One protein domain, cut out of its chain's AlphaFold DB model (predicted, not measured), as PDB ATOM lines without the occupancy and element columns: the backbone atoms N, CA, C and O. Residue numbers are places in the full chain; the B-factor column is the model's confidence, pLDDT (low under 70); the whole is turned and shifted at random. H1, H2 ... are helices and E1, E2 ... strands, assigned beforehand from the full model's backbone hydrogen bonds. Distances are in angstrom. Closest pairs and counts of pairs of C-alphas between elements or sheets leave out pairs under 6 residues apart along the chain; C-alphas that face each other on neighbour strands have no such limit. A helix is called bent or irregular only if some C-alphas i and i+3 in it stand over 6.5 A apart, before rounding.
ATOM      1  N   TYR A 570     257.572 274.388 356.203       92.25
ATOM      2  CA  TYR A 570     257.895 273.405 355.170       92.25
ATOM      3  C   TYR A 570     256.723 272.481 354.826       92.25
ATOM      4  O   TYR A 570     255.844 272.216 355.646       92.25
ATOM      5  N   ASP A 571     256.744 272.000 353.585       88.31
ATOM      6  CA  ASP A 571     255.960 270.861 353.108       88.31
ATOM      7  C   ASP A 571     256.909 269.747 352.634       88.31
ATOM      8  O   ASP A 571     258.110 269.780 352.898       88.31
ATOM      9  N   ASN A 572     256.390 268.757 351.907       82.12
ATOM     10  CA  ASN A 572     257.184 267.634 351.403       82.12
ATOM     11  C   ASN A 572     258.199 268.023 350.302       82.12
ATOM     12  O   ASN A 572     259.007 267.188 349.897       82.12
ATOM     13  N   LEU A 573     258.151 269.251 349.775       82.00
ATOM     14  CA  LEU A 573     258.921 269.696 348.607       82.00
ATOM     15  C   LEU A 573     259.694 270.999 348.833       82.00
ATOM     16  O   LEU A 573     260.681 271.251 348.139       82.00
ATOM     17  N   ARG A 574     259.250 271.871 349.734       86.25
ATOM     18  CA  ARG A 574     259.717 273.251 349.877       86.25
ATOM     19  C   ARG A 574     259.874 273.637 351.337       86.25
ATOM     20  O   ARG A 574     259.173 273.158 352.218       86.25
ATOM     21  N   ILE A 575     260.794 274.567 351.547       89.44
ATOM     22  CA  ILE A 575     261.137 275.179 352.819       89.44
ATOM     23  C   ILE A 575     261.096 276.692 352.618       89.44
ATOM     24  O   ILE A 575     261.884 277.237 351.842       89.44
ATOM     25  N   ASN A 576     260.213 277.371 353.338       90.31
ATOM     26  CA  ASN A 576     260.137 278.821 353.424       90.31
ATOM     27  C   ASN A 576     260.735 279.268 354.758       90.31
ATOM     28  O   ASN A 576     260.356 278.772 355.818       90.31
ATOM     29  N   VAL A 577     261.657 280.222 354.714       89.38
ATOM     30  CA  VAL A 577     262.323 280.761 355.903       89.38
ATOM     31  C   VAL A 577     261.821 282.174 356.149       89.38
ATOM     32  O   VAL A 577     261.922 283.018 355.259       89.38
ATOM     33  N   TYR A 578     261.331 282.441 357.355       88.50
ATOM     34  CA  TYR A 578     260.817 283.734 357.791       88.50
ATOM     35  C   TYR A 578     261.617 284.294 358.974       88.50
ATOM     36  O   TYR A 578     262.158 283.542 359.785       88.50
ATOM     37  N   ARG A 579     261.668 285.624 359.093       86.50
ATOM     38  CA  ARG A 579     262.181 286.346 360.269       86.50
ATOM     39  C   ARG A 579     261.013 286.995 360.992       86.50
ATOM     40  O   ARG A 579     260.322 287.815 360.391       86.50
ATOM     41  N   TYR A 580     260.836 286.675 362.267       85.56
ATOM     42  CA  TYR A 580     259.888 287.365 363.135       85.56
ATOM     43  C   TYR A 580     260.616 288.417 363.972       85.56
ATOM     44  O   TYR A 580     261.608 288.110 364.631       85.56
ATOM     45  N   PHE A 581     260.123 289.653 363.944       80.81
ATOM     46  CA  PHE A 581     260.646 290.761 364.734       80.81
ATOM     47  C   PHE A 581     259.740 290.992 365.940       80.81
ATOM     48  O   PHE A 581     258.545 291.242 365.794       80.81
ATOM     49  N   MET A 582     260.311 290.912 367.145       68.44
ATOM     50  CA  MET A 582     259.561 291.139 368.389       68.44
ATOM     51  C   MET A 582     259.022 292.576 368.487       68.44
ATOM     52  O   MET A 582     257.964 292.785 369.075       68.44
ATOM     53  N   ASN A 583     259.749 293.537 367.908       64.62
ATOM     54  CA  ASN A 583     259.430 294.962 367.893       64.62
ATOM     55  C   ASN A 583     259.453 295.486 366.451       64.62
ATOM     56  O   ASN A 583     260.233 294.997 365.634       64.62
ATOM     57  N   GLU A 584     258.662 296.523 366.158       57.28
ATOM     58  CA  GLU A 584     258.750 297.227 364.874       57.28
ATOM     59  C   GLU A 584     260.154 297.835 364.712       57.28
ATOM     60  O   GLU A 584     260.581 298.682 365.499       57.28
ATOM     61  N   CYS A 585     260.881 297.393 363.684       47.56
ATOM     62  CA  CYS A 585     262.236 297.850 363.386       47.56
ATOM     63  C   CYS A 585     262.256 298.632 362.068       47.56
ATOM     64  O   CYS A 585     261.843 298.133 361.020       47.56
ATOM     65  N   ILE A 586     262.796 299.853 362.101       48.03
ATOM     66  CA  ILE A 586     263.052 300.655 360.898       48.03
ATOM     67  C   ILE A 586     264.439 300.276 360.368       48.03
ATOM     68  O   ILE A 586     265.461 300.708 360.901       48.03
ATOM     69  N   LEU A 587     264.491 299.466 359.310       48.34
ATOM     70  CA  LEU A 587     265.741 299.148 358.615       48.34
ATOM     71  C   LEU A 587     266.135 300.312 357.691       48.34
ATOM     72  O   LEU A 587     265.581 300.495 356.608       48.34
ATOM     73  N   ASN A 588     267.130 301.095 358.106       34.91
ATOM     74  CA  ASN A 588     267.737 302.135 357.275       34.91
ATOM     75  C   ASN A 588     268.828 301.523 356.380       34.91
ATOM     76  O   ASN A 588     269.976 301.453 356.807       34.91
ATOM     77  N   ASN A 589     268.459 301.053 355.178       37.38
ATOM     78  CA  ASN A 589     269.253 301.027 353.928       37.38
ATOM     79  C   ASN A 589     268.755 299.922 352.976       37.38
ATOM     80  O   ASN A 589     269.121 298.754 353.093       37.38
ATOM     81  N   LEU A 590     267.956 300.310 351.981       39.34
ATOM     82  CA  LEU A 590     267.536 299.462 350.864       39.34
ATOM     83  C   LEU A 590     268.489 299.667 349.681       39.34
ATOM     84  O   LEU A 590     268.383 300.665 348.972       39.34
ATOM     85  N   THR A 655     262.159 308.913 354.110       29.02
ATOM     86  CA  THR A 655     262.036 308.390 355.463       29.02
ATOM     87  C   THR A 655     261.451 306.976 355.474       29.02
ATOM     88  O   THR A 655     260.385 306.766 354.905       29.02
ATOM     89  N   GLY A 656     262.158 306.063 356.150       31.94
ATOM     90  CA  GLY A 656     261.697 304.832 356.810       31.94
ATOM     91  C   GLY A 656     260.576 304.019 356.159       31.94
ATOM     92  O   GLY A 656     259.402 304.328 356.339       31.94
ATOM     93  N   ALA A 657     260.928 302.896 355.528       34.16
ATOM     94  CA  ALA A 657     259.980 301.798 355.362       34.16
ATOM     95  C   ALA A 657     259.783 301.121 356.731       34.16
ATOM     96  O   ALA A 657     260.735 300.592 357.307       34.16
ATOM     97  N   ILE A 658     258.565 301.192 357.272       39.88
ATOM     98  CA  ILE A 658     258.143 300.393 358.426       39.88
ATOM     99  C   ILE A 658     257.908 298.981 357.890       39.88
ATOM    100  O   ILE A 658     257.027 298.756 357.062       39.88
ATOM    101  N   PHE A 659     258.759 298.056 358.306       46.56
ATOM    102  CA  PHE A 659     258.712 296.651 357.934       46.56
ATOM    103  C   PHE A 659     257.842 295.921 358.976       46.56
ATOM    104  O   PHE A 659     258.022 296.134 360.173       46.56
ATOM    105  N   GLY A 660     256.865 295.114 358.541       52.81
ATOM    106  CA  GLY A 660     255.933 294.409 359.438       52.81
ATOM    107  C   GLY A 660     256.624 293.414 360.387       52.81
ATOM    108  O   GLY A 660     257.778 293.051 360.212       52.81
ATOM    109  N   ASN A 661     255.930 292.909 361.405       71.12
ATOM    110  CA  ASN A 661     256.564 292.064 362.433       71.12
ATOM    111  C   ASN A 661     257.005 290.656 361.943       71.12
ATOM    112  O   ASN A 661     257.573 289.896 362.720       71.12
ATOM    113  N   CYS A 662     256.791 290.286 360.670       84.31
ATOM    114  CA  CYS A 662     257.248 289.019 360.077       84.31
ATOM    115  C   CYS A 662     257.594 289.178 358.582       84.31
ATOM    116  O   CYS A 662     256.849 289.829 357.853       84.31
ATOM    117  N   HIS A 663     258.697 288.578 358.113       82.69
ATOM    118  CA  HIS A 663     259.165 288.678 356.720       82.69
ATOM    119  C   HIS A 663     259.628 287.350 356.143       82.69
ATOM    120  O   HIS A 663     260.349 286.617 356.814       82.69
ATOM    121  N   LEU A 664     259.321 287.099 354.867       85.38
ATOM    122  CA  LEU A 664     259.918 286.013 354.092       85.38
ATOM    123  C   LEU A 664     261.372 286.361 353.728       85.38
ATOM    124  O   LEU A 664     261.636 287.363 353.067       85.38
ATOM    125  N   ILE A 665     262.315 285.525 354.158       83.56
ATOM    126  CA  ILE A 665     263.752 285.660 353.874       83.56
ATOM    127  C   ILE A 665     264.119 284.904 352.596       83.56
ATOM    128  O   ILE A 665     264.927 285.374 351.797       83.56
ATOM    129  N   GLY A 666     263.543 283.718 352.393       81.12
ATOM    130  CA  GLY A 666     263.776 282.953 351.176       81.12
ATOM    131  C   GLY A 666     263.100 281.593 351.155       81.12
ATOM    132  O   GLY A 666     262.553 281.125 352.152       81.12
ATOM    133  N   VAL A 667     263.156 280.971 349.980       84.44
ATOM    134  CA  VAL A 667     262.511 279.694 349.670       84.44
ATOM    135  C   VAL A 667     263.554 278.748 349.099       84.44
ATOM    136  O   VAL A 667     264.314 279.123 348.209       84.44
ATOM    137  N   THR A 668     263.597 277.524 349.613       84.31
ATOM    138  CA  THR A 668     264.511 276.469 349.159       84.31
ATOM    139  C   THR A 668     263.754 275.158 348.970       84.31
ATOM    140  O   THR A 668     262.706 274.949 349.575       84.31
ATOM    141  N   ARG A 669     264.248 274.265 348.111       83.00
ATOM    142  CA  ARG A 669     263.642 272.945 347.894       83.00
ATOM    143  C   ARG A 669     264.084 271.964 348.986       83.00
ATOM    144  O   ARG A 669     265.282 271.836 349.225       83.00
ATOM    145  N   LEU A 670     263.137 271.257 349.599       83.75
ATOM    146  CA  LEU A 670     263.416 270.141 350.503       83.75
ATOM    147  C   LEU A 670     263.825 268.910 349.669       83.75
ATOM    148  O   LEU A 670     263.178 268.629 348.654       83.75
ATOM    149  N   PRO A 671     264.885 268.169 350.035       79.94
ATOM    150  CA  PRO A 671     265.218 266.922 349.363       79.94
ATOM    151  C   PRO A 671     264.103 265.894 349.584       79.94
ATOM    152  O   PRO A 671     263.534 265.815 350.671       79.94
ATOM    153  N   ASN A 672     263.796 265.098 348.558       74.06
ATOM    154  CA  ASN A 672     262.664 264.171 348.595       74.06
ATOM    155  C   ASN A 672     262.734 263.252 349.830       74.06
ATOM    156  O   ASN A 672     263.801 262.724 350.161       74.06
ATOM    157  N   ASN A 673     261.590 263.058 350.491       75.12
ATOM    158  CA  ASN A 673     261.405 262.175 351.650       75.12
ATOM    159  C   ASN A 673     262.317 262.480 352.859       75.12
ATOM    160  O   ASN A 673     262.503 261.622 353.718       75.12
ATOM    161  N   HIS A 674     262.902 263.679 352.937       86.94
ATOM    162  CA  HIS A 674     263.599 264.124 354.142       86.94
ATOM    163  C   HIS A 674     262.610 264.764 355.118       86.94
ATOM    164  O   HIS A 674     261.700 265.472 354.699       86.94
ATOM    165  N   LEU A 675     262.812 264.547 356.417       89.75
ATOM    166  CA  LEU A 675     261.966 265.094 357.477       89.75
ATOM    167  C   LEU A 675     262.732 266.157 358.276       89.75
ATOM    168  O   LEU A 675     263.626 265.801 359.046       89.75
ATOM    169  N   PRO A 676     262.406 267.452 358.132       92.44
ATOM    170  CA  PRO A 676     262.896 268.493 359.028       92.44
ATOM    171  C   PRO A 676     262.473 268.257 360.479       92.44
ATOM    172  O   PRO A 676     261.310 267.978 360.751       92.44
ATOM    173  N   LEU A 677     263.424 268.380 361.409       90.88
ATOM    174  CA  LEU A 677     263.207 268.146 362.839       90.88
ATOM    175  C   LEU A 677     263.240 269.443 363.647       90.88
ATOM    176  O   LEU A 677     262.303 269.756 364.373       90.88
ATOM    177  N   CYS A 678     264.335 270.195 363.547       89.56
ATOM    178  CA  CYS A 678     264.524 271.455 364.266       89.56
ATOM    179  C   CYS A 678     265.472 272.387 363.523       89.56
ATOM    180  O   CYS A 678     266.249 271.955 362.667       89.56
ATOM    181  N   SER A 679     265.427 273.663 363.903       87.81
ATOM    182  CA  SER A 679     266.428 274.642 363.511       87.81
ATOM    183  C   SER A 679     267.203 275.135 364.720       87.81
ATOM    184  O   SER A 679     266.605 275.445 365.748       87.81
ATOM    185  N   ILE A 680     268.524 275.201 364.600       83.44
ATOM    186  CA  ILE A 680     269.407 275.701 365.651       83.44
ATOM    187  C   ILE A 680     270.390 276.670 365.020       83.44
ATOM    188  O   ILE A 680     271.176 276.277 364.161       83.44
ATOM    189  N   ASN A 681     270.384 277.928 365.464       76.56
ATOM    190  CA  ASN A 681     271.328 278.946 364.999       76.56
ATOM    191  C   ASN A 681     271.331 279.142 363.469       76.56
ATOM    192  O   ASN A 681     272.345 279.555 362.896       76.56
ATOM    193  N   GLY A 682     270.206 278.880 362.809       73.56
ATOM    194  CA  GLY A 682     270.094 278.894 361.356       73.56
ATOM    195  C   GLY A 682     270.656 277.664 360.632       73.56
ATOM    196  O   GLY A 682     270.902 277.669 359.427       73.56
ATOM    197  N   GLU A 683     270.882 276.571 361.338       83.50
ATOM    198  CA  GLU A 683     271.093 275.276 360.706       83.50
ATOM    199  C   GLU A 683     269.816 274.464 360.825       83.50
ATOM    200  O   GLU A 683     269.179 274.434 361.877       83.50
ATOM    201  N   LEU A 684     269.415 273.833 359.727       89.44
ATOM    202  CA  LEU A 684     268.282 272.929 359.691       89.44
ATOM    203  C   LEU A 684     268.780 271.501 359.894       89.44
ATOM    204  O   LEU A 684     269.621 271.012 359.137       89.44
ATOM    205  N   CYS A 685     268.239 270.842 360.909       90.69
ATOM    206  CA  CYS A 685     268.466 269.437 361.185       90.69
ATOM    207  C   CYS A 685     267.329 268.609 360.576       90.69
ATOM    208  O   CYS A 685     266.153 268.921 360.785       90.69
ATOM    209  N   MET A 686     267.665 267.573 359.807       91.94
ATOM    210  CA  MET A 686     266.710 266.745 359.065       91.94
ATOM    211  C   MET A 686     267.061 265.260 359.174       91.94
ATOM    212  O   MET A 686     268.234 264.896 359.264       91.94
ATOM    213  N   LEU A 687     266.056 264.394 359.079       90.38
ATOM    214  CA  LEU A 687     266.246 262.965 358.843       90.38
ATOM    215  C   LEU A 687     266.175 262.662 357.357       90.38
ATOM    216  O   LEU A 687     265.261 263.095 356.662       90.38
ATOM    217  N   SER A 688     267.135 261.883 356.880       85.25
ATOM    218  CA  SER A 688     267.056 261.242 355.569       85.25
ATOM    219  C   SER A 688     266.050 260.078 355.579       85.25
ATOM    220  O   SER A 688     265.791 259.525 356.649       85.25
ATOM    221  N   PRO A 689     265.596 259.594 354.406       76.31
ATOM    222  CA  PRO A 689     264.734 258.406 354.294       76.31
ATOM    223  C   PRO A 689     265.337 257.126 354.898       76.31
ATOM    224  O   PRO A 689     264.636 256.156 355.156       76.31
ATOM    225  N   THR A 690     266.658 257.119 355.102       74.94
ATOM    226  CA  THR A 690     267.404 256.013 355.725       74.94
ATOM    227  C   THR A 690     267.517 256.143 357.248       74.94
ATOM    228  O   THR A 690     268.285 255.417 357.869       74.94
ATOM    229  N   GLY A 691     266.845 257.126 357.859       79.25
ATOM    230  CA  GLY A 691     266.928 257.412 359.293       79.25
ATOM    231  C   GLY A 691     268.207 258.141 359.731       79.25
ATOM    232  O   GLY A 691     268.357 258.451 360.912       79.25
ATOM    233  N   ARG A 692     269.145 258.445 358.816       84.06
ATOM    234  CA  ARG A 692     270.364 259.217 359.134       84.06
ATOM    235  C   ARG A 692     270.052 260.684 359.397       84.06
ATOM    236  O   ARG A 692     269.310 261.292 358.625       84.06
ATOM    237  N   LEU A 693     270.699 261.239 360.419       87.94
ATOM    238  CA  LEU A 693     270.636 262.651 360.771       87.94
ATOM    239  C   LEU A 693     271.560 263.484 359.876       87.94
ATOM    240  O   LEU A 693     272.726 263.140 359.678       87.94
ATOM    241  N   LEU A 694     271.035 264.579 359.338       88.75
ATOM    242  CA  LEU A 694     271.741 265.515 358.471       88.75
ATOM    243  C   LEU A 694     271.562 266.934 359.005       88.75
ATOM    244  O   LEU A 694     270.462 267.316 359.401       88.75
ATOM    245  N   THR A 695     272.624 267.733 358.964       86.44
ATOM    246  CA  THR A 695     272.557 269.169 359.238       86.44
ATOM    247  C   THR A 695     272.937 269.969 358.011       86.44
ATOM    248  O   THR A 695     273.874 269.633 357.280       86.44
ATOM    249  N   GLN A 696     272.196 271.046 357.779       83.06
ATOM    250  CA  GLN A 696     272.431 271.931 356.657       83.06
ATOM    251  C   GLN A 696     272.247 273.389 357.051       83.06
ATOM    252  O   GLN A 696     271.183 273.801 357.506       83.06
ATOM    253  N   LEU A 697     273.281 274.190 356.804       80.69
ATOM    254  CA  LEU A 697     273.188 275.640 356.886       80.69
ATOM    255  C   LEU A 697     272.287 276.147 355.755       80.69
ATOM    256  O   LEU A 697     272.597 275.923 354.580       80.69
ATOM    257  N   LEU A 698     271.192 276.839 356.081       73.81
ATOM    258  CA  LEU A 698     270.370 277.450 355.033       73.81
ATOM    259  C   LEU A 698     271.122 278.661 354.475       73.81
ATOM    260  O   LEU A 698     271.630 279.509 355.208       73.81
ATOM    261  N   THR A 699     271.199 278.752 353.152       60.12
ATOM    262  CA  THR A 699     271.887 279.844 352.443       60.12
ATOM    263  C   THR A 699     271.275 281.212 352.754       60.12
ATOM    264  O   THR A 699     271.966 282.231 352.740       60.12
ATOM    265  N   THR A 700     269.999 281.226 353.139       59.56
ATOM    266  CA  THR A 700     269.255 282.382 353.645       59.56
ATOM    267  C   THR A 700     269.725 282.865 355.026       59.56
ATOM    268  O   THR A 700     269.305 283.933 355.458       59.56
ATOM    269  N   HIS A 701     270.640 282.172 355.716       53.22
ATOM    270  CA  HIS A 701     271.224 282.637 356.986       53.22
ATOM    271  C   HIS A 701     272.419 283.585 356.848       53.22
ATOM    272  O   HIS A 701     272.911 284.093 357.859       53.22
ATOM    273  N   GLN A 702     272.859 283.928 355.628       48.47
ATOM    274  CA  GLN A 702     273.861 284.993 355.437       48.47
ATOM    275  C   GLN A 702     273.391 286.384 355.925       48.47
ATOM    276  O   GLN A 702     274.205 287.298 356.048       48.47
ATOM    277  N   PHE A 703     272.115 286.546 356.291       50.72
ATOM    278  CA  PHE A 703     271.541 287.794 356.806       50.72
ATOM    279  C   PHE A 703     271.830 288.095 358.294       50.72
ATOM    280  O   PHE A 703     271.362 289.116 358.798       50.72
ATOM    281  N   ARG A 704     272.684 287.319 358.988       47.34
ATOM    282  CA  ARG A 704     273.226 287.700 360.320       47.34
ATOM    283  C   ARG A 704     273.934 289.068 360.343       47.34
ATOM    284  O   ARG A 704     274.195 289.601 361.416       47.34
ATOM    285  N   LEU A 705     274.234 289.654 359.182       42.16
ATOM    286  CA  LEU A 705     274.802 291.001 359.054       42.16
ATOM    287  C   LEU A 705     273.855 292.140 359.475       42.16
ATOM    288  O   LEU A 705     274.321 293.268 359.601       42.16
ATOM    289  N   TYR A 706     272.567 291.871 359.709       46.06
ATOM    290  CA  TYR A 706     271.561 292.912 359.971       46.06
ATOM    291  C   TYR A 706     270.974 292.895 361.392       46.06
ATOM    292  O   TYR A 706     270.023 293.623 361.657       46.06
ATOM    293  N   SER A 707     271.518 292.081 362.305       38.75
ATOM    294  CA  SER A 707     271.030 291.948 363.689       38.75
ATOM    295  C   SER A 707     272.049 292.399 364.747       38.75
ATOM    296  O   SER A 707     272.204 291.739 365.774       38.75
ATOM    297  N   LYS A 708     272.771 293.493 364.497       33.19
ATOM    298  CA  LYS A 708     273.456 294.242 365.558       33.19
ATOM    299  C   LYS A 708     272.996 295.683 365.577       33.19
ATOM    300  O   LYS A 708     272.897 296.262 364.472       33.19
TER     301      LYS A 708
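This is residues 570 to 590 and 655 to 708 of the 708 residues of an uncharacterized protein of Schistosoma margrebowiei (UniProt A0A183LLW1). A loose rod: a two-stranded antiparallel ribbon, E1 and E2, is followed toward one end by a three-stranded antiparallel meander in the order E3, E4, E5, while the stretches at the cut reach to the other end. The short helix H1 comes near E2. The printed part has 75 residues, with five named strands, then one named helix, a mixed class; the radius of gyration of the C-alphas is 15.0 A and the spans are 52 by 21 by 20 A.

E1, residues 574 to 580, and E2, residues 662 to 669, are antiparallel at 159 degrees; N 575 and O 668, 2.8 A, are within hydrogen-bond range. E3, residues 675 to 680, E4, residues 683 to 687, and E5, residues 693 to 697, form a meander, each the antiparallel neighbour of the one before. In range are N 677 and O 685, 2.9 A, in hairpin E3 and E4, and N 684 and O 696, 2.8 A, in hairpin E4 and E5. H1, residues 699 to 706, is irregular, C-alphas 702 and 705 being 7.1 A apart; 0 of 4 O i to N i+4 pairs and 3 of 5 O i to N i+3 pairs are within range. Its closest C-alpha to E2 is Thr 700, 6.0 A from that of Gly 666.

E1 begins at C-alpha 574 (259.717, 273.251, 349.877) and is 19.4 A long; E2 is 21.2 A. H1 ends at C-alpha 706 (271.561, 292.912, 359.971).

Residues 591 to 654 are not printed; C-alphas 590 and 655 are 11.5 A apart. The links printed whole are tight. Residues 582 to 590, 655 to 660 and 699 to 708 have pLDDT under 70.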